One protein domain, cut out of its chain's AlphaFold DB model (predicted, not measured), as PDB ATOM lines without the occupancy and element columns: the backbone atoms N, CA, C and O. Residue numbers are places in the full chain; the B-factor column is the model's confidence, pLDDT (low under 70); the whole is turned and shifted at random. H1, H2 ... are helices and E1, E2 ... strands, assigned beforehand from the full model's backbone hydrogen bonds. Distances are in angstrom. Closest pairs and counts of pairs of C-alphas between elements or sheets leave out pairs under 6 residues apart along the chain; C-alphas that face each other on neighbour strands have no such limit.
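AT A GLANCE: This is residues 105 to 238 and 331 to 398 of the 398 residues of a protein of Lepeophtheirus salmonis (UniProt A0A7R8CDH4). What shape is this? A small parallel sheet has H2 over one face and H4 and H5 over the other, in three layers. Residues 105 to 121, of which 107 to 121 belong to H1, stick out as an arm from one end of this body, and H6, H7 and H8 stand beyond the opposite end. What is it made of? The printed part has 202 residues with eight named helices and four named strands, in the order H1 E1 H2 E2 H3 H4 E3 H5 E4 H6 H7 H8; the sheet's order is E2 E3 E1 E4, and the class is mixed. It is loose, with a radius of gyration of the C-alphas of 20.5 A, and spans 75 by 42 by 31 A.

IN THESE COORDINATES: Where are the strands? E2 is residues 156 to 159, E3 222 to 225, E1 131 to 135 and E4 335 to 339; C-alpha 131 is at (507.072, 261.997, 678.890). Where are the helices? H2 is residues 142 to 153, H4 201 to 217 with 24.0 A, H5 229 to 236 and H3 178 to 181. H1 is residues 107 to 126 with 28.3 A, from (479.637, 235.057, 675.041); H6 is 344 to 360 with 24.3 A, H7 363 to 377 with 20.8 A, and H8 387 to 390, ending at (512.281, 282.639, 699.120).

HOW THE PARTS SIT: How are the strands joined? N 158 and O 223 of E2 and E3 are 2.9 A apart, N 134 and O 224 of E1 and E3 2.8 A, and N 133 and O 336 of E1 and E4 2.8 A, within hydrogen-bond range. E2, H3 H4, E3 is a strand-helix-strand unit, parallel neighbours with helices between; E1, H2, E2 is a split one, with E3 between its strands; both crossovers are right-handed. Which helices meet? H4 and H5 touch at Arg 205 and Leu 235, C-alphas 5.8 A apart, and H1 touches H4 with residues 122 to 126 alone, closest at Tyr 126 and Leu 216, 5.8 A. H3 is close to H2 but not clearly touching, H6 and H7 are near each other, and H8 touches no helix. Are the helix backbones complete? Every O i to N i+4 pair is within hydrogen-bond range in H1, H2 and H5, but 11 of 13 in H4, 12 of 13 in H6 and 9 of 11 in H7; H3 and H8 are too short for such a pair.

THE WHOLE: How large is it? The two C-alphas farthest apart, of Phe 105 and Phe 397, are 75.7 A apart. Where is it cut or linked at length? Residues 239 to 330 are not printed, with C-alphas 238 and 331 5.3 A apart; the links E2 to H3 and H3 to H4 are long. Where is confidence low? The pLDDT is under 70 at residues 105 to 128, 197 to 198, 379 to 383 and 398.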
ATOM      1  N   PHE A 105     483.000 228.083 672.783       35.72
ATOM      2  CA  PHE A 105     483.294 229.393 673.376       35.72
ATOM      3  C   PHE A 105     481.977 230.125 673.664       35.72
ATOM      4  O   PHE A 105     481.154 230.265 672.755       35.72
ATOM      5  N   THR A 106     481.770 230.592 674.894       43.25
ATOM      6  CA  THR A 106     480.558 231.332 675.281       43.25
ATOM      7  C   THR A 106     480.712 232.844 675.067       43.25
ATOM      8  O   THR A 106     481.822 233.363 674.908       43.25
ATOM      9  N   ASP A 107     479.598 233.585 675.083       41.06
ATOM     10  CA  ASP A 107     479.637 235.057 675.041       41.06
ATOM     11  C   ASP A 107     480.312 235.659 676.301       41.06
ATOM     12  O   ASP A 107     480.897 236.741 676.219       41.06
ATOM     13  N   GLU A 108     480.311 234.960 677.447       43.25
ATOM     14  CA  GLU A 108     481.030 235.383 678.665       43.25
ATOM     15  C   GLU A 108     482.551 235.200 678.544       43.25
ATOM     16  O   GLU A 108     483.311 236.082 678.961       43.25
ATOM     17  N   ASP A 109     483.008 234.117 677.905       44.38
ATOM     18  CA  ASP A 109     484.426 233.933 677.563       44.38
ATOM     19  C   ASP A 109     484.907 235.050 676.624       44.38
ATOM     20  O   ASP A 109     486.016 235.571 676.773       44.38
ATOM     21  N   PHE A 110     484.053 235.465 675.681       44.97
ATOM     22  CA  PHE A 110     484.331 236.576 674.774       44.97
ATOM     23  C   PHE A 110     484.358 237.934 675.491       44.97
ATOM     24  O   PHE A 110     485.290 238.707 675.265       44.97
ATOM     25  N   GLU A 111     483.403 238.235 676.381       44.28
ATOM     26  CA  GLU A 111     483.457 239.455 677.203       44.28
ATOM     27  C   GLU A 111     484.716 239.499 678.080       44.28
ATOM     28  O   GLU A 111     485.340 240.554 678.211       44.28
ATOM     29  N   THR A 112     485.096 238.367 678.673       46.31
ATOM     30  CA  THR A 112     486.279 238.252 679.535       46.31
ATOM     31  C   THR A 112     487.560 238.452 678.729       46.31
ATOM     32  O   THR A 112     488.394 239.279 679.096       46.31
ATOM     33  N   PHE A 113     487.686 237.784 677.578       46.47
ATOM     34  CA  PHE A 113     488.804 237.988 676.657       46.47
ATOM     35  C   PHE A 113     488.880 239.435 676.153       46.47
ATOM     36  O   PHE A 113     489.966 240.006 676.109       46.47
ATOM     37  N   ALA A 114     487.747 240.057 675.807       45.62
ATOM     38  CA  ALA A 114     487.710 241.437 675.335       45.62
ATOM     39  C   ALA A 114     488.160 242.431 676.419       45.62
ATOM     40  O   ALA A 114     488.974 243.305 676.124       45.62
ATOM     41  N   LYS A 115     487.693 242.280 677.669       46.66
ATOM     42  CA  LYS A 115     488.124 243.107 678.814       46.66
ATOM     43  C   LYS A 115     489.636 243.012 679.023       46.66
ATOM     44  O   LYS A 115     490.316 244.038 679.079       46.66
ATOM     45  N   GLU A 116     490.177 241.798 679.034       48.66
ATOM     46  CA  GLU A 116     491.604 241.580 679.274       48.66
ATOM     47  C   GLU A 116     492.469 241.995 678.071       48.66
ATOM     48  O   GLU A 116     493.544 242.568 678.250       48.66
ATOM     49  N   TYR A 117     491.969 241.844 676.841       50.22
ATOM     50  CA  TYR A 117     492.592 242.396 675.638       50.22
ATOM     51  C   TYR A 117     492.632 243.932 675.661       50.22
ATOM     52  O   TYR A 117     493.687 244.515 675.413       50.22
ATOM     53  N   PHE A 118     491.528 244.605 676.006       46.12
ATOM     54  CA  PHE A 118     491.493 246.067 676.139       46.12
ATOM     55  C   PHE A 118     492.424 246.570 677.245       46.12
ATOM     56  O   PHE A 118     493.089 247.587 677.062       46.12
ATOM     57  N   LYS A 119     492.542 245.839 678.355       46.44
ATOM     58  CA  LYS A 119     493.493 246.111 679.443       46.44
ATOM     59  C   LYS A 119     494.950 246.009 678.968       46.44
ATOM     60  O   LYS A 119     495.752 246.904 679.234       46.44
ATOM     61  N   ILE A 120     495.283 244.977 678.187       45.44
ATOM     62  CA  ILE A 120     496.620 244.795 677.594       45.44
ATOM     63  C   ILE A 120     496.905 245.885 676.555       45.44
ATOM     64  O   ILE A 120     497.934 246.549 676.644       45.44
ATOM     65  N   VAL A 121     496.002 246.138 675.605       46.16
ATOM     66  CA  VAL A 121     496.194 247.162 674.562       46.16
ATOM     67  C   VAL A 121     496.209 248.578 675.140       46.16
ATOM     68  O   VAL A 121     497.013 249.397 674.699       46.16
ATOM     69  N   GLY A 122     495.411 248.846 676.174       44.88
ATOM     70  CA  GLY A 122     495.489 250.065 676.977       44.88
ATOM     71  C   GLY A 122     496.875 250.246 677.600       44.88
ATOM     72  O   GLY A 122     497.489 251.296 677.423       44.88
ATOM     73  N   SER A 123     497.443 249.197 678.212       42.84
ATOM     74  CA  SER A 123     498.835 249.256 678.693       42.84
ATOM     75  C   SER A 123     499.857 249.433 677.556       42.84
ATOM     76  O   SER A 123     500.844 250.146 677.714       42.84
ATOM     77  N   MET A 124     499.616 248.874 676.362       42.09
ATOM     78  CA  MET A 124     500.491 249.071 675.197       42.09
ATOM     79  C   MET A 124     500.437 250.504 674.645       42.09
ATOM     80  O   MET A 124     501.418 250.961 674.056       42.09
ATOM     81  N   ALA A 125     499.326 251.219 674.836       43.47
ATOM     82  CA  ALA A 125     499.216 252.646 674.540       43.47
ATOM     83  C   ALA A 125     500.005 253.486 675.568       43.47
ATOM     84  O   ALA A 125     500.769 254.376 675.189       43.47
ATOM     85  N   TYR A 126     499.948 253.088 676.844       47.75
ATOM     86  CA  TYR A 126     500.773 253.625 677.935       47.75
ATOM     87  C   TYR A 126     502.276 253.602 677.618       47.75
ATOM     88  O   TYR A 126     502.980 254.585 677.823       47.75
ATOM     89  N   PHE A 127     502.772 252.506 677.032       52.66
ATOM     90  CA  PHE A 127     504.177 252.387 676.622       52.66
ATOM     91  C   PHE A 127     504.565 253.242 675.399       52.66
ATOM     92  O   PHE A 127     505.751 253.338 675.085       52.66
ATOM     93  N   ARG A 128     503.607 253.854 674.688       64.06
ATOM     94  CA  ARG A 128     503.862 254.644 673.468       64.06
ATOM     95  C   ARG A 128     503.870 256.150 673.686       64.06
ATOM     96  O   ARG A 128     504.578 256.835 672.951       64.06
ATOM     97  N   THR A 129     503.125 256.654 674.662       81.62
ATOM     98  CA  THR A 129     503.084 258.089 674.973       81.62
ATOM     99  C   THR A 129     504.353 258.471 675.745       81.62
ATOM    100  O   THR A 129     504.571 257.931 676.829       81.62
ATOM    101  N   PRO A 130     505.246 259.322 675.200       90.69
ATOM    102  CA  PRO A 130     506.447 259.735 675.912       90.69
ATOM    103  C   PRO A 130     506.117 260.773 676.985       90.69
ATOM    104  O   PRO A 130     505.211 261.584 676.809       90.69
ATOM    105  N   ILE A 131     506.923 260.812 678.041       94.56
ATOM    106  CA  ILE A 131     507.072 261.997 678.890       94.56
ATOM    107  C   ILE A 131     508.181 262.858 678.294       94.56
ATOM    108  O   ILE A 131     509.250 262.339 677.970       94.56
ATOM    109  N   VAL A 132     507.956 264.164 678.161       96.44
ATOM    110  CA  VAL A 132     508.983 265.104 677.691       96.44
ATOM    111  C   VAL A 132     509.407 266.000 678.846       96.44
ATOM    112  O   VAL A 132     508.572 266.638 679.478       96.44
ATOM    113  N   VAL A 133     510.707 266.058 679.116       96.06
ATOM    114  CA  VAL A 133     511.299 266.808 680.226       96.06
ATOM    115  C   VAL A 133     512.171 267.923 679.664       96.06
ATOM    116  O   VAL A 133     513.120 267.645 678.933       96.06
ATOM    117  N   LEU A 134     511.873 269.176 680.007       94.94
ATOM    118  CA  LEU A 134     512.633 270.346 679.569       94.94
ATOM    119  C   LEU A 134     513.544 270.859 680.689       94.94
ATOM    120  O   LEU A 134     513.075 271.402 681.690       94.94
ATOM    121  N   LEU A 135     514.854 270.712 680.481       90.88
ATOM    122  CA  LEU A 135     515.927 271.105 681.400       90.88
ATOM    123  C   LEU A 135     516.697 272.324 680.870       90.88
ATOM    124  O   LEU A 135     516.572 272.689 679.702       90.88
ATOM    125  N   GLY A 136     517.501 272.957 681.729       87.75
ATOM    126  CA  GLY A 136     518.371 274.090 681.375       87.75
ATOM    127  C   GLY A 136     518.226 275.301 682.303       87.75
ATOM    128  O   GLY A 136     517.394 275.316 683.212       87.75
ATOM    129  N   ALA A 137     519.017 276.347 682.066       86.56
ATOM    130  CA  ALA A 137     519.058 277.542 682.912       86.56
ATOM    131  C   ALA A 137     517.776 278.405 682.843       86.56
ATOM    132  O   ALA A 137     516.937 278.286 681.938       86.56
ATOM    133  N   THR A 138     517.594 279.300 683.816       83.88
ATOM    134  CA  THR A 138     516.616 280.400 683.718       83.88
ATOM    135  C   THR A 138     517.031 281.336 682.578       83.88
ATOM    136  O   THR A 138     518.214 281.534 682.342       83.88
ATOM    137  N   GLY A 139     516.075 281.848 681.794       82.00
ATOM    138  CA  GLY A 139     516.376 282.648 680.591       82.00
ATOM    139  C   GLY A 139     516.775 281.846 679.335       82.00
ATOM    140  O   GLY A 139     516.786 282.407 678.237       82.00
ATOM    141  N   ALA A 140     517.003 280.529 679.436       87.56
ATOM    142  CA  ALA A 140     517.331 279.680 678.280       87.56
ATOM    143  C   ALA A 140     516.167 279.509 677.277       87.56
ATOM    144  O   ALA A 140     516.393 279.174 676.120       87.56
ATOM    145  N   GLY A 141     514.921 279.774 677.693       87.06
ATOM    146  CA  GLY A 141     513.727 279.696 676.833       87.06
ATOM    147  C   GLY A 141     512.857 278.445 677.020       87.06
ATOM    148  O   GLY A 141     511.915 278.254 676.253       87.06
ATOM    149  N   LYS A 142     513.126 277.628 678.051       91.81
ATOM    150  CA  LYS A 142     512.408 276.374 678.363       91.81
ATOM    151  C   LYS A 142     510.884 276.483 678.258       91.81
ATOM    152  O   LYS A 142     510.285 275.731 677.502       91.81
ATOM    153  N   SER A 143     510.265 277.439 678.957       89.06
ATOM    154  CA  SER A 143     508.800 277.575 679.012       89.06
ATOM    155  C   SER A 143     508.187 277.894 677.646       89.06
ATOM    156  O   SER A 143     507.142 277.351 677.302       89.06
ATOM    157  N   LYS A 144     508.873 278.705 676.825       90.31
ATOM    158  CA  LYS A 144     508.449 278.987 675.447       90.31
ATOM    159  C   LYS A 144     508.501 277.720 674.588       90.31
ATOM    160  O   LYS A 144     507.536 277.420 673.892       90.31
ATOM    161  N   LEU A 145     509.591 276.953 674.676       92.69
ATOM    162  CA  LEU A 145     509.720 275.685 673.955       92.69
ATOM    163  C   LEU A 145     508.682 274.651 674.427       92.69
ATOM    164  O   LEU A 145     508.079 273.978 673.596       92.69
ATOM    165  N   ALA A 146     508.430 274.554 675.735       94.19
ATOM    166  CA  ALA A 146     507.402 273.683 676.302       94.19
ATOM    167  C   ALA A 146     506.014 274.020 675.735       94.19
ATOM    168  O   ALA A 146     505.305 273.124 675.289       94.19
ATOM    169  N   LEU A 147     505.664 275.309 675.687       93.81
ATOM    170  CA  LEU A 147     504.392 275.802 675.160       93.81
ATOM    171  C   LEU A 147     504.228 275.531 673.657       93.81
ATOM    172  O   LEU A 147     503.191 275.012 673.243       93.81
ATOM    173  N   GLU A 148     505.250 275.806 672.842       94.31
ATOM    174  CA  GLU A 148     505.230 275.502 671.401       94.31
ATOM    175  C   GLU A 148     505.107 273.992 671.125       94.31
ATOM    176  O   GLU A 148     504.341 273.574 670.249       94.31
ATOM    177  N   LEU A 149     505.817 273.152 671.889       94.50
ATOM    178  CA  LEU A 149     505.729 271.696 671.766       94.50
ATOM    179  C   LEU A 149     504.366 271.165 672.229       94.50
ATOM    180  O   LEU A 149     503.756 270.372 671.512       94.50
ATOM    181  N   ALA A 150     503.859 271.619 673.376       95.88
ATOM    182  CA  ALA A 150     502.581 271.169 673.919       95.88
ATOM    183  C   ALA A 150     501.407 271.519 672.992       95.88
ATOM    184  O   ALA A 150     500.591 270.642 672.705       95.88
ATOM    185  N   GLN A 151     501.376 272.726 672.408       93.81
ATOM    186  CA  GLN A 151     500.398 273.078 671.366       93.81
ATOM    187  C   GLN A 151     500.502 272.151 670.151       93.81
ATOM    188  O   GLN A 151     499.503 271.595 669.687       93.81
ATOM    189  N   ARG A 152     501.721 271.955 669.630       94.62
ATOM    190  CA  ARG A 152     501.962 271.179 668.406       94.62
ATOM    191  C   ARG A 152     501.624 269.696 668.557       94.62
ATOM    192  O   ARG A 152     501.141 269.083 667.605       94.62
ATOM    193  N   PHE A 153     501.896 269.124 669.726       93.25
ATOM    194  CA  PHE A 153     501.705 267.704 670.019       93.25
ATOM    195  C   PHE A 153     500.441 267.405 670.837       93.25
ATOM    196  O   PHE A 153     500.200 266.241 671.148       93.25
ATOM    197  N   LYS A 154     499.613 268.421 671.129       92.62
ATOM    198  CA  LYS A 154     498.394 268.320 671.958       92.62
ATOM    199  C   LYS A 154     498.669 267.692 673.331       92.62
ATOM    200  O   LYS A 154     497.935 266.815 673.778       92.62
ATOM    201  N   GLY A 155     499.768 268.112 673.947       95.88
ATOM    202  CA  GLY A 155     500.132 267.740 675.309       95.88
ATOM    203  C   GLY A 155     499.741 268.804 676.327       95.88
ATOM    204  O   GLY A 155     499.229 269.867 675.977       95.88
ATOM    205  N   GLU A 156     500.040 268.518 677.586       97.69
ATOM    206  CA  GLU A 156     499.765 269.391 678.730       97.69
ATOM    207  C   GLU A 156     501.054 269.605 679.527       97.69
ATOM    208  O   GLU A 156     501.927 268.734 679.554       97.69
ATOM    209  N   ILE A 157     501.207 270.776 680.146       97.50
ATOM    210  CA  ILE A 157     502.451 271.173 680.818       97.50
ATOM    211  C   ILE A 157     502.329 270.950 682.321       97.50
ATOM    212  O   ILE A 157     501.344 271.346 682.932       97.50
ATOM    213  N   ILE A 158     503.354 270.364 682.932       97.00
ATOM    214  CA  ILE A 158     503.478 270.233 684.386       97.00
ATOM    215  C   ILE A 158     504.632 271.130 684.820       97.00
ATOM    216  O   ILE A 158     505.781 270.890 684.433       97.00
ATOM    217  N   SER A 159     504.334 272.176 685.594       95.12
ATOM    218  CA  SER A 159     505.380 273.062 686.101       95.12
ATOM    219  C   SER A 159     506.182 272.375 687.200       95.12
ATOM    220  O   SER A 159     505.629 271.849 688.164       95.12
ATOM    221  N   ALA A 160     507.502 272.385 687.056       93.81
ATOM    222  CA  ALA A 160     508.457 271.924 688.059       93.81
ATOM    223  C   ALA A 160     509.257 273.116 688.605       93.81
ATOM    224  O   ALA A 160     510.491 273.129 688.589       93.81
ATOM    225  N   ASP A 161     508.540 274.163 689.011       91.31
ATOM    226  CA  ASP A 161     509.102 275.369 689.608       91.31
ATOM    227  C   ASP A 161     508.413 275.670 690.942       91.31
ATOM    228  O   ASP A 161     507.222 275.979 690.991       91.31
ATOM    229  N   ALA A 162     509.171 275.566 692.035       89.44
ATOM    230  CA  ALA A 162     508.637 275.681 693.390       89.44
ATOM    231  C   ALA A 162     507.981 277.042 693.694       89.44
ATOM    232  O   ALA A 162     507.127 277.113 694.575       89.44
ATOM    233  N   MET A 163     508.361 278.117 692.993       90.19
ATOM    234  CA  MET A 163     507.802 279.452 693.238       90.19
ATOM    235  C   MET A 163     506.497 279.676 692.466       90.19
ATOM    236  O   MET A 163     505.593 280.335 692.970       90.19
ATOM    237  N   GLN A 164     506.354 279.076 691.280       92.19
ATOM    238  CA  GLN A 164     505.162 279.236 690.434       92.19
ATOM    239  C   GLN A 164     503.916 278.515 690.968       92.19
ATOM    240  O   GLN A 164     502.804 278.811 690.530       92.19
ATOM    241  N   MET A 165     504.085 277.600 691.927       92.06
ATOM    242  CA  MET A 165     502.984 276.895 692.587       92.06
ATOM    243  C   MET A 165     502.115 277.804 693.472       92.06
ATOM    244  O   MET A 165     500.952 277.488 693.696       92.06
ATOM    245  N   TYR A 166     502.645 278.912 693.992       92.25
ATOM    246  CA  TYR A 166     501.917 279.787 694.918       92.25
ATOM    247  C   TYR A 166     501.087 280.852 694.195       92.25
ATOM    248  O   TYR A 166     501.471 281.297 693.116       92.25
ATOM    249  N   HIS A 167     499.977 281.292 694.790       91.50
ATOM    250  CA  HIS A 167     499.146 282.370 694.246       91.50
ATOM    251  C   HIS A 167     499.861 283.735 694.255       91.50
ATOM    252  O   HIS A 167     500.600 284.068 695.181       91.50
ATOM    253  N   GLY A 168     499.602 284.566 693.240       90.44
ATOM    254  CA  GLY A 168     500.226 285.892 693.117       90.44
ATOM    255  C   GLY A 168     501.722 285.843 692.769       90.44
ATOM    256  O   GLY A 168     502.226 284.805 692.346       90.44
ATOM    257  N   LEU A 169     502.423 286.979 692.891       91.06
ATOM    258  CA  LEU A 169     503.809 287.150 692.412       91.06
ATOM    259  C   LEU A 169     504.007 286.632 690.968       91.06
ATOM    260  O   LEU A 169     504.979 285.943 690.655       91.06
ATOM    261  N   ASN A 170     503.044 286.906 690.086       92.94
ATOM    262  CA  ASN A 170     502.976 286.370 688.729       92.94
ATOM    263  C   ASN A 170     504.096 286.931 687.842       92.94
ATOM    264  O   ASN A 170     504.658 286.201 687.021       92.94
ATOM    265  N   ILE A 171     504.430 288.213 688.014       92.44
ATOM    266  CA  ILE A 171     505.544 288.874 687.334       92.44
ATOM    267  C   ILE A 171     506.857 288.408 687.967       92.44
ATOM    268  O   ILE A 171     507.711 287.893 687.245       92.44
ATOM    269  N   ALA A 172     506.998 288.518 689.294       91.25
ATOM    270  CA  ALA A 172     508.219 288.184 690.034       91.25
ATOM    271  C   ALA A 172     508.676 286.728 689.810       91.25
ATOM    272  O   ALA A 172     509.827 286.482 689.449       91.25
ATOM    273  N   THR A 173     507.756 285.761 689.916       90.06
ATOM    274  CA  THR A 173     508.031 284.327 689.668       90.06
ATOM    275  C   THR A 173     507.989 283.940 688.182       90.06
ATOM    276  O   THR A 173     508.165 282.770 687.830       90.06
ATOM    277  N   ASN A 174     507.803 284.919 687.286       89.69
ATOM    278  CA  ASN A 174     507.789 284.759 685.831       89.69
ATOM    279  C   ASN A 174     506.837 283.633 685.374       89.69
ATOM    280  O   ASN A 174     507.211 282.761 684.579       89.69
ATOM    281  N   LYS A 175     505.603 283.630 685.895       90.75
ATOM    282  CA  LYS A 175     504.560 282.703 685.439       90.75
ATOM    283  C   LYS A 175     504.213 282.965 683.974       90.75
ATOM    284  O   LYS A 175     504.356 284.080 683.465       90.75
ATOM    285  N   VAL A 176     503.723 281.919 683.314       87.12
ATOM    286  CA  VAL A 176     503.055 282.038 682.012       87.12
ATOM    287  C   VAL A 176     501.859 282.987 682.118       87.12
ATOM    288  O   VAL A 176     501.168 283.033 683.135       87.12
ATOM    289  N   SER A 177     501.632 283.775 681.072       86.75
ATOM    290  CA  SER A 177     500.511 284.717 681.012       86.75
ATOM    291  C   SER A 177     499.161 283.998 680.915       86.75
ATOM    292  O   SER A 177     499.077 282.856 680.462       86.75
ATOM    293  N   GLU A 178     498.064 284.684 681.249       85.81
ATOM    294  CA  GLU A 178     496.720 284.131 681.038       85.81
ATOM    295  C   GLU A 178     496.452 283.737 679.579       85.81
ATOM    296  O   GLU A 178     495.745 282.770 679.312       85.81
ATOM    297  N   GLU A 179     497.006 284.480 678.618       86.94
ATOM    298  CA  GLU A 179     496.895 284.152 677.196       86.94
ATOM    299  C   GLU A 179     497.628 282.860 676.831       86.94
ATOM    300  O   GLU A 179     497.248 282.181 675.881       86.94
ATOM    301  N   GLU A 180     498.702 282.526 677.544       86.12
ATOM    302  CA  GLU A 180     499.455 281.283 677.380       86.12
ATOM    303  C   GLU A 180     498.753 280.111 678.075       86.12
ATOM    304  O   GLU A 180     498.605 279.051 677.462       86.12
ATOM    305  N   LEU A 181     498.219 280.331 679.281       85.00
ATOM    306  CA  LEU A 181     497.365 279.376 680.002       85.00
ATOM    307  C   LEU A 181     496.104 279.004 679.201       85.00
ATOM    308  O   LEU A 181     495.700 277.847 679.186       85.00
ATOM    309  N   LYS A 182     495.514 279.954 678.460       88.06
ATOM    310  CA  LYS A 182     494.366 279.706 677.563       88.06
ATOM    311  C   LYS A 182     494.721 278.858 676.326       88.06
ATOM    312  O   LYS A 182     493.814 278.340 675.681       88.06
ATOM    313  N   LYS A 183     496.007 278.712 675.969       91.12
ATOM    314  CA  LYS A 183     496.464 277.948 674.784       91.12
ATOM    315  C   LYS A 183     496.839 276.497 675.102       91.12
ATOM    316  O   LYS A 183     496.756 275.652 674.214       91.12
ATOM    317  N   VAL A 184     497.296 276.218 676.325       93.75
ATOM    318  CA  VAL A 184     497.747 274.893 676.785       93.75
ATOM    319  C   VAL A 184     497.379 274.731 678.254       93.75
ATOM    320  O   VAL A 184     497.707 275.602 679.058       93.75
ATOM    321  N   GLN A 185     496.781 273.598 678.627       95.31
ATOM    322  CA  GLN A 185     496.549 273.281 680.036       95.31
ATOM    323  C   GLN A 185     497.888 273.172 680.776       95.31
ATOM    324  O   GLN A 185     498.768 272.398 680.385       95.31
ATOM    325  N   HIS A 186     498.021 273.941 681.852       95.56
ATOM    326  CA  HIS A 186     499.138 273.838 682.783       95.56
ATOM    327  C   HIS A 186     498.660 273.225 684.102       95.56
ATOM    328  O   HIS A 186     497.538 273.464 684.548       95.56
ATOM    329  N   HIS A 187     499.542 272.453 684.722       95.44
ATOM    330  CA  HIS A 187     499.402 271.861 686.046       95.44
ATOM    331  C   HIS A 187     500.512 272.399 686.949       95.44
ATOM    332  O   HIS A 187     501.579 272.786 686.464       95.44
ATOM    333  N   MET A 188     500.288 272.364 688.263       94.12
ATOM    334  CA  MET A 188     501.254 272.801 689.282       94.12
ATOM    335  C   MET A 188     501.639 274.294 689.217       94.12
ATOM    336  O   MET A 188     502.753 274.674 689.571       94.12
ATOM    337  N   ILE A 189     500.718 275.149 688.767       92.69
ATOM    338  CA  ILE A 189     500.848 276.613 688.773       92.69
ATOM    339  C   ILE A 189     499.648 277.189 689.529       92.69
ATOM    340  O   ILE A 189     498.537 276.707 689.326       92.69
ATOM    341  N   ASP A 190     499.877 278.214 690.356       91.62
ATOM    342  CA  ASP A 190     498.828 279.001 691.032       91.62
ATOM    343  C   ASP A 190     497.813 278.129 691.812       91.62
ATOM    344  O   ASP A 190     496.614 278.134 691.545       91.62
ATOM    345  N   MET A 191     498.318 277.322 692.752       89.81
ATOM    346  CA  MET A 191     497.557 276.291 693.479       89.81
ATOM    347  C   MET A 191     497.716 276.312 695.013       89.81
ATOM    348  O   MET A 191     497.057 275.529 695.695       89.81
ATOM    349  N   LEU A 192     498.621 277.133 695.559       90.19
ATOM    350  CA  LEU A 192     498.907 277.220 696.998       90.19
ATOM    351  C   LEU A 192     498.646 278.635 697.516       90.19
ATOM    352  O   LEU A 192     499.110 279.606 696.914       90.19
ATOM    353  N   ASP A 193     498.011 278.766 698.683       88.75
ATOM    354  CA  ASP A 193     497.949 280.062 699.365       88.75
ATOM    355  C   ASP A 193     499.371 280.544 699.741       88.75
ATOM    356  O   ASP A 193     500.173 279.719 700.187       88.75
ATOM    357  N   PRO A 194     499.712 281.839 699.598       87.69
ATOM    358  CA  PRO A 194     501.058 282.353 699.875       87.69
ATOM    359  C   PRO A 194     501.552 282.177 701.317       87.69
ATOM    360  O   PRO A 194     502.758 282.218 701.551       87.69
ATOM    361  N   LEU A 195     500.643 281.984 702.277       84.81
ATOM    362  CA  LEU A 195     500.940 281.686 703.681       84.81
ATOM    363  C   LEU A 195     500.968 280.175 703.973       84.81
ATOM    364  O   LEU A 195     501.256 279.779 705.103       84.81
ATOM    365  N   SER A 196     500.688 279.327 702.977       81.88
ATOM    366  CA  SER A 196     500.840 277.874 703.095       81.88
ATOM    367  C   SER A 196     502.291 277.501 703.379       81.88
ATOM    368  O   SER A 196     503.234 278.158 702.932       81.88
ATOM    369  N   GLN A 197     502.469 276.386 704.085       69.50
ATOM    370  CA  GLN A 197     503.791 275.836 704.363       69.50
ATOM    371  C   GLN A 197     504.550 275.470 703.075       69.50
ATOM    372  O   GLN A 197     504.002 275.419 701.968       69.50
ATOM    373  N   MET A 198     505.856 275.253 703.219       66.12
ATOM    374  CA  MET A 198     506.714 274.848 702.111       66.12
ATOM    375  C   MET A 198     506.290 273.470 701.593       66.12
ATOM    376  O   MET A 198     506.314 272.497 702.342       66.12
ATOM    377  N   VAL A 199     505.957 273.378 700.303       71.31
ATOM    378  CA  VAL A 199     505.741 272.087 699.637       71.31
ATOM    379  C   VAL A 199     507.034 271.285 699.697       71.31
ATOM    380  O   VAL A 199     508.064 271.722 699.176       71.31
ATOM    381  N   ARG A 200     507.001 270.107 700.326       82.62
ATOM    382  CA  ARG A 200     508.131 269.181 700.282       82.62
ATOM    383  C   ARG A 200     508.141 268.487 698.924       82.62
ATOM    384  O   ARG A 200     507.116 268.330 698.260       82.62
ATOM    385  N   VAL A 201     509.310 267.999 698.517       84.31
ATOM    386  CA  VAL A 201     509.462 267.270 697.246       84.31
ATOM    387  C   VAL A 201     508.530 266.049 697.148       84.31
ATOM    388  O   VAL A 201     508.046 265.738 696.061       84.31
ATOM    389  N   ASN A 202     508.232 265.403 698.282       83.62
ATOM    390  CA  ASN A 202     507.303 264.277 698.368       83.62
ATOM    391  C   ASN A 202     505.859 264.716 698.076       83.62
ATOM    392  O   ASN A 202     505.172 264.039 697.315       83.62
ATOM    393  N   ASP A 203     505.427 265.875 698.577       86.56
ATOM    394  CA  ASP A 203     504.086 266.427 698.342       86.56
ATOM    395  C   ASP A 203     503.911 266.824 696.869       86.56
ATOM    396  O   ASP A 203     502.931 266.439 696.222       86.56
ATOM    397  N   PHE A 204     504.908 267.520 696.303       90.50
ATOM    398  CA  PHE A 204     504.951 267.861 694.877       90.50
ATOM    399  C   PHE A 204     504.837 266.603 694.008       90.50
ATOM    400  O   PHE A 204     503.981 266.524 693.123       90.50
ATOM    401  N   ARG A 205     505.665 265.591 694.294       90.50
ATOM    402  CA  ARG A 205     505.685 264.321 693.566       90.50
ATOM    403  C   ARG A 205     504.343 263.599 693.670       90.50
ATOM    404  O   ARG A 205     503.784 263.216 692.649       90.50
ATOM    405  N   ASN A 206     503.814 263.437 694.880       89.19
ATOM    406  CA  ASN A 206     502.561 262.720 695.127       89.19
ATOM    407  C   ASN A 206     501.352 263.413 694.483       89.19
ATOM    408  O   ASN A 206     500.409 262.733 694.090       89.19
ATOM    409  N   THR A 207     501.406 264.735 694.308       91.50
ATOM    410  CA  THR A 207     500.388 265.499 693.572       91.50
ATOM    411  C   THR A 207     500.544 265.349 692.053       91.50
ATOM    412  O   THR A 207     499.561 265.167 691.338       91.50
ATOM    413  N   CYS A 208     501.779 265.370 691.543       93.88
ATOM    414  CA  CYS A 208     502.062 265.247 690.110       93.88
ATOM    415  C   CYS A 208     501.841 263.843 689.544       93.88
ATOM    416  O   CYS A 208     501.404 263.723 688.401       93.88
ATOM    417  N   LEU A 209     502.181 262.780 690.283       91.50
ATOM    418  CA  LEU A 209     502.137 261.416 689.746       91.50
ATOM    419  C   LEU A 209     500.727 261.041 689.243       91.50
ATOM    420  O   LEU A 209     500.627 260.683 688.072       91.50
ATOM    421  N   PRO A 210     499.623 261.217 690.001       91.75
ATOM    422  CA  PRO A 210     498.269 260.968 689.493       91.75
ATOM    423  C   PRO A 210     497.910 261.769 688.233       91.75
ATOM    424  O   PRO A 210     497.190 261.262 687.373       91.75
ATOM    425  N   ILE A 211     498.430 262.996 688.098       95.00
ATOM    426  CA  ILE A 211     498.247 263.827 686.898       95.00
ATOM    427  C   ILE A 211     498.973 263.183 685.711       95.00
ATOM    428  O   ILE A 211     498.352 262.955 684.675       95.00
ATOM    429  N   ILE A 212     500.253 262.826 685.866       93.75
ATOM    430  CA  ILE A 212     501.050 262.158 684.823       93.75
ATOM    431  C   ILE A 212     500.385 260.849 684.390       93.75
ATOM    432  O   ILE A 212     500.150 260.660 683.197       93.75
ATOM    433  N   GLU A 213     500.028 259.975 685.337       88.62
ATOM    434  CA  GLU A 213     499.370 258.702 685.026       88.62
ATOM    435  C   GLU A 213     498.033 258.936 684.286       88.62
ATOM    436  O   GLU A 213     497.729 258.283 683.285       88.62
ATOM    437  N   GLY A 214     497.253 259.934 684.719       87.50
ATOM    438  CA  GLY A 214     495.992 260.325 684.088       87.50
ATOM    439  C   GLY A 214     496.136 260.898 682.672       87.50
ATOM    440  O   GLY A 214     495.233 260.712 681.853       87.50
ATOM    441  N   LEU A 215     497.250 261.567 682.357       91.06
ATOM    442  CA  LEU A 215     497.571 262.053 681.009       91.06
ATOM    443  C   LEU A 215     498.028 260.906 680.100       91.06
ATOM    444  O   LEU A 215     497.492 260.742 679.000       91.06
ATOM    445  N   LEU A 216     498.933 260.051 680.587       86.31
ATOM    446  CA  LEU A 216     499.409 258.869 679.861       86.31
ATOM    447  C   LEU A 216     498.259 257.904 679.528       86.31
ATOM    448  O   LEU A 216     498.169 257.427 678.397       86.31
ATOM    449  N   ALA A 217     497.316 257.697 680.456       81.31
ATOM    450  CA  ALA A 217     496.115 256.885 680.232       81.31
ATOM    451  C   ALA A 217     495.208 257.440 679.116       81.31
ATOM    452  O   ALA A 217     494.522 256.680 678.433       81.31
ATOM    453  N   LYS A 218     495.223 258.762 678.903       84.25
ATOM    454  CA  LYS A 218     494.483 259.458 677.836       84.25
ATOM    455  C   LYS A 218     495.284 259.587 676.531       84.25
ATOM    456  O   LYS A 218     494.757 260.128 675.562       84.25
ATOM    457  N   ASN A 219     496.522 259.082 676.478       84.94
ATOM    458  CA  ASN A 219     497.498 259.318 675.402       84.94
ATOM    459  C   ASN A 219     497.813 260.809 675.161       84.94
ATOM    460  O   ASN A 219     498.091 261.226 674.035       84.94
ATOM    461  N   VAL A 220     497.769 261.610 676.226       91.81
ATOM    462  CA  VAL A 220     498.180 263.017 676.234       91.81
ATOM    463  C   VAL A 220     499.624 263.083 676.723       91.81
ATOM    464  O   VAL A 220     499.965 262.464 677.728       91.81
ATOM    465  N   ILE A 221     500.486 263.809 676.008       95.12
ATOM    466  CA  ILE A 221     501.915 263.909 676.340       95.12
ATOM    467  C   ILE A 221     502.105 264.890 677.509       95.12
ATOM    468  O   ILE A 221     501.788 266.071 677.338       95.12
ATOM    469  N   PRO A 222     502.644 264.459 678.666       97.06
ATOM    470  CA  PRO A 222     503.045 265.371 679.728       97.06
ATOM    471  C   PRO A 222     504.393 266.027 679.388       97.06
ATOM    472  O   PRO A 222     505.403 265.351 679.167       97.06
ATOM    473  N   PHE A 223     504.403 267.358 679.378       97.56
ATOM    474  CA  PHE A 223     505.585 268.201 679.215       97.56
ATOM    475  C   PHE A 223     506.001 268.770 680.579       97.56
ATOM    476  O   PHE A 223     505.451 269.767 681.042       97.56
ATOM    477  N   ILE A 224     506.969 268.138 681.238       96.94
ATOM    478  CA  ILE A 224     507.498 268.586 682.533       96.94
ATOM    479  C   ILE A 224     508.534 269.687 682.279       96.94
ATOM    480  O   ILE A 224     509.526 269.458 681.586       96.94
ATOM    481  N   CYS A 225     508.319 270.884 682.826       94.94
ATOM    482  CA  CYS A 225     509.178 272.046 682.591       94.94
ATOM    483  C   CYS A 225     509.305 272.903 683.854       94.94
ATOM    484  O   CYS A 225     508.300 273.302 684.431       94.94
ATOM    485  N   GLY A 226     510.525 273.257 684.259       88.25
ATOM    486  CA  GLY A 226     510.738 274.170 685.388       88.25
ATOM    487  C   GLY A 226     512.209 274.383 685.734       88.25
ATOM    488  O   GLY A 226     513.088 273.811 685.089       88.25
ATOM    489  N   GLY A 227     512.489 275.262 686.698       84.25
ATOM    490  CA  GLY A 227     513.847 275.504 687.204       84.25
ATOM    491  C   GLY A 227     514.270 274.581 688.352       84.25
ATOM    492  O   GLY A 227     515.460 274.476 688.648       84.25
ATOM    493  N   THR A 228     513.327 273.903 689.012       88.38
ATOM    494  CA  THR A 228     513.599 273.083 690.196       88.38
ATOM    495  C   THR A 228     513.953 271.651 689.781       88.38
ATOM    496  O   THR A 228     513.121 270.750 689.839       88.38
ATOM    497  N   ASN A 229     515.209 271.415 689.378       86.56
ATOM    498  CA  ASN A 229     515.679 270.085 688.945       86.56
ATOM    499  C   ASN A 229     515.341 268.968 689.951       86.56
ATOM    500  O   ASN A 229     514.879 267.913 689.538       86.56
ATOM    501  N   TYR A 230     515.442 269.229 691.257       84.31
ATOM    502  CA  TYR A 230     515.091 268.268 692.313       84.31
ATOM    503  C   TYR A 230     513.612 267.818 692.292       84.31
ATOM    504  O   TYR A 230     513.280 266.696 692.672       84.31
ATOM    505  N   TYR A 231     512.705 268.673 691.811       89.94
ATOM    506  CA  TYR A 231     511.299 268.317 691.596       89.94
ATOM    507  C   TYR A 231     511.138 267.451 690.347       89.94
ATOM    508  O   TYR A 231     510.393 266.481 690.363       89.94
ATOM    509  N   ILE A 232     511.874 267.742 689.274       90.88
ATOM    510  CA  ILE A 232     511.911 266.876 688.089       90.88
ATOM    511  C   ILE A 232     512.495 265.503 688.461       90.88
ATOM    512  O   ILE A 232     511.971 264.470 688.042       90.88
ATOM    513  N   GLU A 233     513.532 265.484 689.299       86.94
ATOM    514  CA  GLU A 233     514.194 264.267 689.758       86.94
ATOM    515  C   GLU A 233     513.231 263.317 690.486       86.94
ATOM    516  O   GLU A 233     513.227 262.113 690.219       86.94
ATOM    517  N   SER A 234     512.363 263.859 691.349       86.81
ATOM    518  CA  SER A 234     511.387 263.079 692.120       86.81
ATOM    519  C   SER A 234     510.318 262.392 691.264       86.81
ATOM    520  O   SER A 234     509.856 261.296 691.605       86.81
ATOM    521  N   LEU A 235     509.938 263.019 690.146       89.69
ATOM    522  CA  LEU A 235     508.986 262.473 689.178       89.69
ATOM    523  C   LEU A 235     509.634 261.388 688.324       89.69
ATOM    524  O   LEU A 235     509.064 260.312 688.141       89.69
ATOM    525  N   ILE A 236     510.821 261.682 687.794       88.31
ATOM    526  CA  ILE A 236     511.428 260.910 686.712       88.31
ATOM    527  C   ILE A 236     512.165 259.669 687.204       88.31
ATOM    528  O   ILE A 236     512.113 258.640 686.527       88.31
ATOM    529  N   TRP A 237     512.791 259.714 688.378       83.25
ATOM    530  CA  TRP A 237     513.451 258.551 688.961       83.25
ATOM    531  C   TRP A 237     512.729 258.044 690.212       83.25
ATOM    532  O   TRP A 237     512.094 258.784 690.967       83.25
ATOM    533  N   ASN A 238     512.886 256.752 690.483       75.50
ATOM    534  CA  ASN A 238     512.457 256.131 691.728       75.50
ATOM    535  C   ASN A 238     513.540 256.322 692.813       75.50
ATOM    536  O   ASN A 238     514.167 255.362 693.253       75.50
ATOM    537  N   ARG A 331     511.418 255.936 686.698       84.00
ATOM    538  CA  ARG A 331     510.026 255.575 687.009       84.00
ATOM    539  C   ARG A 331     509.245 255.225 685.740       84.00
ATOM    540  O   ARG A 331     508.421 254.317 685.742       84.00
ATOM    541  N   TYR A 332     509.549 255.924 684.648       84.31
ATOM    542  CA  TYR A 332     508.894 255.792 683.352       84.31
ATOM    543  C   TYR A 332     509.870 255.269 682.298       84.31
ATOM    544  O   TYR A 332     511.004 255.731 682.204       84.31
ATOM    545  N   LYS A 333     509.424 254.322 681.461       75.56
ATOM    546  CA  LYS A 333     510.280 253.709 680.425       75.56
ATOM    547  C   LYS A 333     510.495 254.590 679.188       75.56
ATOM    548  O   LYS A 333     511.481 254.407 678.484       75.56
ATOM    549  N   ASN A 334     509.569 255.504 678.896       86.69
ATOM    550  CA  ASN A 334     509.566 256.328 677.684       86.69
ATOM    551  C   ASN A 334     509.690 257.813 678.059       86.69
ATOM    552  O   ASN A 334     508.695 258.533 678.117       86.69
ATOM    553  N   VAL A 335     510.912 258.246 678.379       90.38
ATOM    554  CA  VAL A 335     511.227 259.630 678.768       90.38
ATOM    555  C   VAL A 335     512.167 260.247 677.738       90.38
ATOM    556  O   VAL A 335     513.193 259.663 677.391       90.38
ATOM    557  N   CYS A 336     511.826 261.441 677.264       93.12
ATOM    558  CA  CYS A 336     512.637 262.254 676.370       93.12
ATOM    559  C   CYS A 336     513.124 263.497 677.123       93.12
ATOM    560  O   CYS A 336     512.315 264.334 677.522       93.12
ATOM    561  N   PHE A 337     514.436 263.630 677.306       92.94
ATOM    562  CA  PHE A 337     515.039 264.818 677.908       92.94
ATOM    563  C   PHE A 337     515.462 265.808 676.822       92.94
ATOM    564  O   PHE A 337     516.202 265.456 675.903       92.94
ATOM    565  N   LEU A 338     515.030 267.058 676.959       94.62
ATOM    566  CA  LEU A 338     515.428 268.186 676.127       94.62
ATOM    567  C   LEU A 338     516.161 269.200 677.009       94.62
ATOM    568  O   LEU A 338     515.539 269.961 677.750       94.62
ATOM    569  N   TRP A 339     517.492 269.206 676.941       92.50
ATOM    570  CA  TRP A 339     518.306 270.239 677.583       92.50
ATOM    571  C   TRP A 339     518.351 271.466 676.668       92.50
ATOM    572  O   TRP A 339     518.916 271.421 675.577       92.50
ATOM    573  N   VAL A 340     517.743 272.565 677.111       90.94
ATOM    574  CA  VAL A 340     517.815 273.865 676.439       90.94
ATOM    575  C   VAL A 340     519.025 274.615 676.980       90.94
ATOM    576  O   VAL A 340     518.986 275.148 678.090       90.94
ATOM    577  N   ASP A 341     520.110 274.608 676.212       89.81
ATOM    578  CA  ASP A 341     521.368 275.262 676.572       89.81
ATOM    579  C   ASP A 341     521.582 276.574 675.796       89.81
ATOM    580  O   ASP A 341     520.968 276.811 674.752       89.81
ATOM    581  N   THR A 342     522.395 277.480 676.335       87.81
ATOM    582  CA  THR A 342     522.718 278.790 675.744       87.81
ATOM    583  C   THR A 342     523.980 279.342 676.413       87.81
ATOM    584  O   THR A 342     524.146 279.195 677.620       87.81
ATOM    585  N   GLU A 343     524.840 280.031 675.657       91.62
ATOM    586  CA  GLU A 343     526.030 280.699 676.202       91.62
ATOM    587  C   GLU A 343     525.691 281.644 677.368       91.62
ATOM    588  O   GLU A 343     524.741 282.430 677.293       91.62
ATOM    589  N   VAL A 344     526.513 281.622 678.424       91.56
ATOM    590  CA  VAL A 344     526.310 282.422 679.649       91.56
ATOM    591  C   VAL A 344     526.162 283.916 679.334       91.56
ATOM    592  O   VAL A 344     525.197 284.540 679.755       91.56
ATOM    593  N   SER A 345     527.011 284.455 678.454       93.12
ATOM    594  CA  SER A 345     526.973 285.860 678.014       93.12
ATOM    595  C   SER A 345     525.661 286.283 677.325       93.12
ATOM    596  O   SER A 345     525.354 287.476 677.239       93.12
ATOM    597  N   ILE A 346     524.892 285.322 676.802       91.88
ATOM    598  CA  ILE A 346     523.568 285.524 676.202       91.88
ATOM    599  C   ILE A 346     522.474 285.316 677.257       91.88
ATOM    600  O   ILE A 346     521.470 286.031 677.230       91.88
ATOM    601  N   LEU A 347     522.653 284.370 678.186       90.44
ATOM    602  CA  LEU A 347     521.756 284.174 679.328       90.44
ATOM    603  C   LEU A 347     521.704 285.421 680.216       90.44
ATOM    604  O   LEU A 347     520.601 285.878 680.507       90.44
ATOM    605  N   ASP A 348     522.851 286.011 680.554       90.50
ATOM    606  CA  ASP A 348     522.944 287.214 681.392       90.50
ATOM    607  C   ASP A 348     522.156 288.374 680.766       90.50
ATOM    608  O   ASP A 348     521.170 288.840 681.331       90.50
ATOM    609  N   LYS A 349     522.451 288.715 679.501       92.56
ATOM    610  CA  LYS A 349     521.723 289.750 678.736       92.56
ATOM    611  C   LYS A 349     520.213 289.500 678.651       92.56
ATOM    612  O   LYS A 349     519.424 290.446 678.608       92.56
ATOM    613  N   ARG A 350     519.785 288.232 678.576       91.12
ATOM    614  CA  ARG A 350     518.359 287.860 678.596       91.12
ATOM    615  C   ARG A 350     517.752 288.005 679.988       91.12
ATOM    616  O   ARG A 350     516.578 288.352 680.073       91.12
ATOM    617  N   CYS A 351     518.505 287.721 681.046       89.38
ATOM    618  CA  CYS A 351     518.079 287.901 682.427       89.38
ATOM    619  C   CYS A 351     517.932 289.385 682.773       89.38
ATOM    620  O   CYS A 351     516.860 289.755 683.245       89.38
ATOM    621  N   ASP A 352     518.911 290.223 682.432       92.00
ATOM    622  CA  ASP A 352     518.870 291.675 682.654       92.00
ATOM    623  C   ASP A 352     517.670 292.303 681.928       92.00
ATOM    624  O   ASP A 352     516.748 292.826 682.555       92.00
ATOM    625  N   SER A 353     517.577 292.096 680.607       92.12
ATOM    626  CA  SER A 353     516.456 292.599 679.794       92.12
ATOM    627  C   SER A 353     515.090 292.044 680.226       92.12
ATOM    628  O   SER A 353     514.049 292.621 679.901       92.12
ATOM    629  N   ARG A 354     515.051 290.901 680.922       90.94
ATOM    630  CA  ARG A 354     513.820 290.352 681.506       90.94
ATOM    631  C   ARG A 354     513.446 291.085 682.792       90.94
ATOM    632  O   ARG A 354     512.260 291.342 682.962       90.94
ATOM    633  N   VAL A 355     514.406 291.452 683.644       91.75
ATOM    634  CA  VAL A 355     514.152 292.279 684.838       91.75
ATOM    635  C   VAL A 355     513.620 293.654 684.428       91.75
ATOM    636  O   VAL A 355     512.577 294.059 684.939       91.75
ATOM    637  N   ASP A 356     514.212 294.303 683.418       93.69
ATOM    638  CA  ASP A 356     513.698 295.571 682.869       93.69
ATOM    639  C   ASP A 356     512.223 295.456 682.442       93.69
ATOM    640  O   ASP A 356     511.380 296.285 682.789       93.69
ATOM    641  N   LYS A 357     511.885 294.377 681.722       92.62
ATOM    642  CA  LYS A 357     510.512 294.087 681.277       92.62
ATOM    643  C   LYS A 357     509.574 293.723 682.424       92.62
ATOM    644  O   LYS A 357     508.377 293.951 682.303       92.62
ATOM    645  N   MET A 358     510.076 293.140 683.511       92.88
ATOM    646  CA  MET A 358     509.281 292.886 684.713       92.88
ATOM    647  C   MET A 358     508.930 294.211 685.397       92.88
ATOM    648  O   MET A 358     507.758 294.438 685.684       92.88
ATOM    649  N   ILE A 359     509.895 295.124 685.557       93.19
ATOM    650  CA  ILE A 359     509.655 296.476 686.093       93.19
ATOM    651  C   ILE A 359     508.624 297.220 685.232       93.19
ATOM    652  O   ILE A 359     507.617 297.683 685.760       93.19
ATOM    653  N   GLN A 360     508.794 297.232 683.904       94.25
ATOM    654  CA  GLN A 360     507.838 297.844 682.961       94.25
ATOM    655  C   GLN A 360     506.426 297.232 682.999       94.25
ATOM    656  O   GLN A 360     505.472 297.875 682.571       94.25
ATOM    657  N   ARG A 361     506.278 295.993 683.486       93.44
ATOM    658  CA  ARG A 361     504.987 295.300 683.641       93.44
ATOM    659  C   ARG A 361     504.307 295.552 684.992       93.44
ATOM    660  O   ARG A 361     503.245 294.978 685.209       93.44
ATOM    661  N   GLY A 362     504.895 296.363 685.875       94.94
ATOM    662  CA  GLY A 362     504.368 296.619 687.220       94.94
ATOM    663  C   GLY A 362     504.892 295.656 688.289       94.94
ATOM    664  O   GLY A 362     504.170 295.327 689.226       94.94
ATOM    665  N   LEU A 363     506.141 295.173 688.169       94.12
ATOM    666  CA  LEU A 363     506.767 294.350 689.219       94.12
ATOM    667  C   LEU A 363     506.709 295.043 690.587       94.12
ATOM    668  O   LEU A 363     506.360 294.399 691.566       94.12
ATOM    669  N   LEU A 364     507.033 296.337 690.663       93.69
ATOM    670  CA  LEU A 364     507.050 297.064 691.938       93.69
ATOM    671  C   LEU A 364     505.653 297.119 692.579       93.69
ATOM    672  O   LEU A 364     505.532 296.860 693.773       93.69
ATOM    673  N   ASP A 365     504.608 297.346 691.778       95.00
ATOM    674  CA  ASP A 365     503.214 297.358 692.242       95.00
ATOM    675  C   ASP A 365     502.773 295.971 692.754       95.00
ATOM    676  O   ASP A 365     502.103 295.858 693.782       95.00
ATOM    677  N   GLU A 366     503.184 294.897 692.064       94.75
ATOM    678  CA  GLU A 366     502.934 293.511 692.481       94.75
ATOM    679  C   GLU A 366     503.632 293.177 693.811       94.75
ATOM    680  O   GLU A 366     503.031 292.541 694.681       94.75
ATOM    681  N   LEU A 367     504.884 293.617 693.980       92.56
ATOM    682  CA  LEU A 367     505.663 293.412 695.201       92.56
ATOM    683  C   LEU A 367     505.078 294.198 696.385       92.56
ATOM    684  O   LEU A 367     504.931 293.626 697.467       92.56
ATOM    685  N   GLU A 368     504.697 295.466 696.190       91.38
ATOM    686  CA  GLU A 368     504.083 296.302 697.232       91.38
ATOM    687  C   GLU A 368     502.739 295.719 697.692       91.38
ATOM    688  O   GLU A 368     502.504 295.537 698.891       91.38
ATOM    689  N   ASP A 369     501.859 295.366 696.751       91.88
ATOM    690  CA  ASP A 369     500.562 294.781 697.078       91.88
ATOM    691  C   ASP A 369     500.708 293.423 697.783       91.88
ATOM    692  O   ASP A 369     500.011 293.158 698.768       91.88
ATOM    693  N   PHE A 370     501.651 292.581 697.352       90.88
ATOM    694  CA  PHE A 370     501.943 291.326 698.038       90.88
ATOM    695  C   PHE A 370     502.502 291.559 699.453       90.88
ATOM    696  O   PHE A 370     502.046 290.920 700.408       90.88
ATOM    697  N   HIS A 371     503.430 292.509 699.625       87.12
ATOM    698  CA  HIS A 371     503.975 292.877 700.934       87.12
ATOM    699  C   HIS A 371     502.857 293.344 701.881       87.12
ATOM    700  O   HIS A 371     502.737 292.844 703.003       87.12
ATOM    701  N   ARG A 372     501.973 294.228 701.404       87.75
ATOM    702  CA  ARG A 372     500.802 294.720 702.144       87.75
ATOM    703  C   ARG A 372     499.815 293.608 702.502       87.75
ATOM    704  O   ARG A 372     499.285 293.590 703.614       87.75
ATOM    705  N   ARG A 373     499.525 292.691 701.572       87.56
ATOM    706  CA  ARG A 373     498.521 291.633 701.777       87.56
ATOM    707  C   ARG A 373     498.998 290.507 702.687       87.56
ATOM    708  O   ARG A 373     498.163 290.000 703.443       87.56
ATOM    709  N   TYR A 374     500.277 290.137 702.611       85.75
ATOM    710  CA  TYR A 374     500.816 288.928 703.240       85.75
ATOM    711  C   TYR A 374     501.947 289.196 704.236       85.75
ATOM    712  O   TYR A 374     501.914 288.630 705.325       85.75
ATOM    713  N   ASN A 375     502.917 290.061 703.920       79.00
ATOM    714  CA  ASN A 375     504.092 290.259 704.780       79.00
ATOM    715  C   ASN A 375     503.727 291.017 706.070       79.00
ATOM    716  O   ASN A 375     504.014 290.532 707.161       79.00
ATOM    717  N   LEU A 376     502.958 292.112 705.968       75.38
ATOM    718  CA  LEU A 376     502.467 292.879 707.132       75.38
ATOM    719  C   LEU A 376     501.549 292.087 708.083       75.38
ATOM    720  O   LEU A 376     501.308 292.522 709.206       75.38
ATOM    721  N   LYS A 377     501.002 290.944 707.644       70.25
ATOM    722  CA  LYS A 377     500.105 290.103 708.455       70.25
ATOM    723  C   LYS A 377     500.820 288.947 709.159       70.25
ATOM    724  O   LYS A 377     500.184 288.240 709.940       70.25
ATOM    725  N   ARG A 378     502.113 288.727 708.900       70.56
ATOM    726  CA  ARG A 378     502.892 287.671 709.560       70.56
ATOM    727  C   ARG A 378     503.285 288.119 710.968       70.56
ATOM    728  O   ARG A 378     504.016 289.084 711.144       70.56
ATOM    729  N   SER A 379     502.803 287.395 711.977       57.69
ATOM    730  CA  SER A 379     503.084 287.678 713.395       57.69
ATOM    731  C   SER A 379     504.488 287.252 713.843       57.69
ATOM    732  O   SER A 379     504.932 287.633 714.922       57.69
ATOM    733  N   THR A 380     505.174 286.432 713.045       53.88
ATOM    734  CA  THR A 380     506.539 285.957 713.290       53.88
ATOM    735  C   THR A 380     507.536 286.709 712.416       53.88
ATOM    736  O   THR A 380     507.245 287.024 711.263       53.88
ATOM    737  N   SER A 381     508.719 286.967 712.984       53.88
ATOM    738  CA  SER A 381     509.866 287.633 712.351       53.88
ATOM    739  C   SER A 381     510.107 287.204 710.903       53.88
ATOM    740  O   SER A 381     509.935 286.027 710.585       53.88
ATOM    741  N   SER A 382     510.566 288.155 710.081       62.91
ATOM    742  CA  SER A 382     510.747 288.131 708.620       62.91
ATOM    743  C   SER A 382     511.602 286.977 708.066       62.91
ATOM    744  O   SER A 382     512.683 287.175 707.514       62.91
ATOM    745  N   ASP A 383     511.123 285.745 708.209       69.12
ATOM    746  CA  ASP A 383     511.778 284.557 707.686       69.12
ATOM    747  C   ASP A 383     511.461 284.410 706.192       69.12
ATOM    748  O   ASP A 383     510.380 283.952 705.792       69.12
ATOM    749  N   TYR A 384     512.429 284.840 705.384       76.75
ATOM    750  CA  TYR A 384     512.469 284.711 703.928       76.75
ATOM    751  C   TYR A 384     513.058 283.361 703.464       76.75
ATOM    752  O   TYR A 384     513.347 283.183 702.284       76.75
ATOM    753  N   THR A 385     513.243 282.383 704.364       75.19
ATOM    754  CA  THR A 385     513.768 281.038 704.051       75.19
ATOM    755  C   THR A 385     512.681 279.967 703.872       75.19
ATOM    756  O   THR A 385     513.009 278.786 703.707       75.19
ATOM    757  N   ILE A 386     511.402 280.376 703.869       77.44
ATOM    758  CA  ILE A 386     510.210 279.512 703.833       77.44
ATOM    759  C   ILE A 386     509.272 279.899 702.675       77.44
ATOM    760  O   ILE A 386     508.994 281.076 702.447       77.44
ATOM    761  N   GLY A 387     508.734 278.893 701.975       83.62
ATOM    762  CA  GLY A 387     507.659 279.052 700.986       83.62
ATOM    763  C   GLY A 387     507.984 280.044 699.862       83.62
ATOM    764  O   GLY A 387     509.143 280.166 699.457       83.62
ATOM    765  N   ILE A 388     506.960 280.763 699.388       86.62
ATOM    766  CA  ILE A 388     507.052 281.777 698.320       86.62
ATOM    767  C   ILE A 388     507.990 282.952 698.661       86.62
ATOM    768  O   ILE A 388     508.550 283.589 697.770       86.62
ATOM    769  N   PHE A 389     508.218 283.222 699.950       86.00
ATOM    770  CA  PHE A 389     509.058 284.325 700.427       86.00
ATOM    771  C   PHE A 389     510.554 284.130 700.114       86.00
ATOM    772  O   PHE A 389     511.325 285.079 700.208       86.00
ATOM    773  N   GLN A 390     510.952 282.929 699.677       85.31
ATOM    774  CA  GLN A 390     512.281 282.639 699.120       85.31
ATOM    775  C   GLN A 390     512.482 283.174 697.690       85.31
ATOM    776  O   GLN A 390     513.606 283.117 697.178       85.31
ATOM    777  N   SER A 391     511.418 283.641 697.025       85.31
ATOM    778  CA  SER A 391     511.458 284.052 695.619       85.31
ATOM    779  C   SER A 391     512.458 285.185 695.371       85.31
ATOM    780  O   SER A 391     512.482 286.212 696.053       85.31
ATOM    781  N   ILE A 392     513.302 284.977 694.358       83.75
ATOM    782  CA  ILE A 392     514.244 285.987 693.873       83.75
ATOM    783  C   ILE A 392     513.434 287.107 693.219       83.75
ATOM    784  O   ILE A 392     512.609 286.843 692.344       83.75
ATOM    785  N   GLY A 393     513.680 288.341 693.641       81.38
ATOM    786  CA  GLY A 393     512.910 289.522 693.271       81.38
ATOM    787  C   GLY A 393     511.884 289.948 694.323       81.38
ATOM    788  O   GLY A 393     511.373 291.053 694.198       81.38
ATOM    789  N   PHE A 394     511.602 289.139 695.357       83.44
ATOM    790  CA  PHE A 394     510.825 289.589 696.522       83.44
ATOM    791  C   PHE A 394     511.742 289.996 697.676       83.44
ATOM    792  O   PHE A 394     511.720 291.149 698.095       83.44
ATOM    793  N   LYS A 395     512.596 289.076 698.142       80.88
ATOM    794  CA  LYS A 395     513.478 289.279 699.309       80.88
ATOM    795  C   LYS A 395     514.503 290.418 699.151       80.88
ATOM    796  O   LYS A 395     515.055 290.898 700.132       80.88
ATOM    797  N   GLU A 396     514.804 290.819 697.916       83.69
ATOM    798  CA  GLU A 396     515.694 291.942 697.602       83.69
ATOM    799  C   GLU A 396     515.012 293.321 697.755       83.69
ATOM    800  O   GLU A 396     515.703 294.337 697.755       83.69
ATOM    801  N   PHE A 397     513.681 293.360 697.899       77.06
ATOM    802  CA  PHE A 397     512.855 294.573 698.019       77.06
ATOM    803  C   PHE A 397     512.020 294.619 699.321       77.06
ATOM    804  O   PHE A 397     511.177 295.504 699.471       77.06
ATOM    805  N   SER A 398     512.196 293.648 700.227       63.22
ATOM    806  CA  SER A 398     511.250 293.303 701.309       63.22
ATOM    807  C   SER A 398     511.639 293.739 702.718       63.22
ATOM    808  O   SER A 398     512.834 293.572 703.046       63.22
TER     809      SER A 398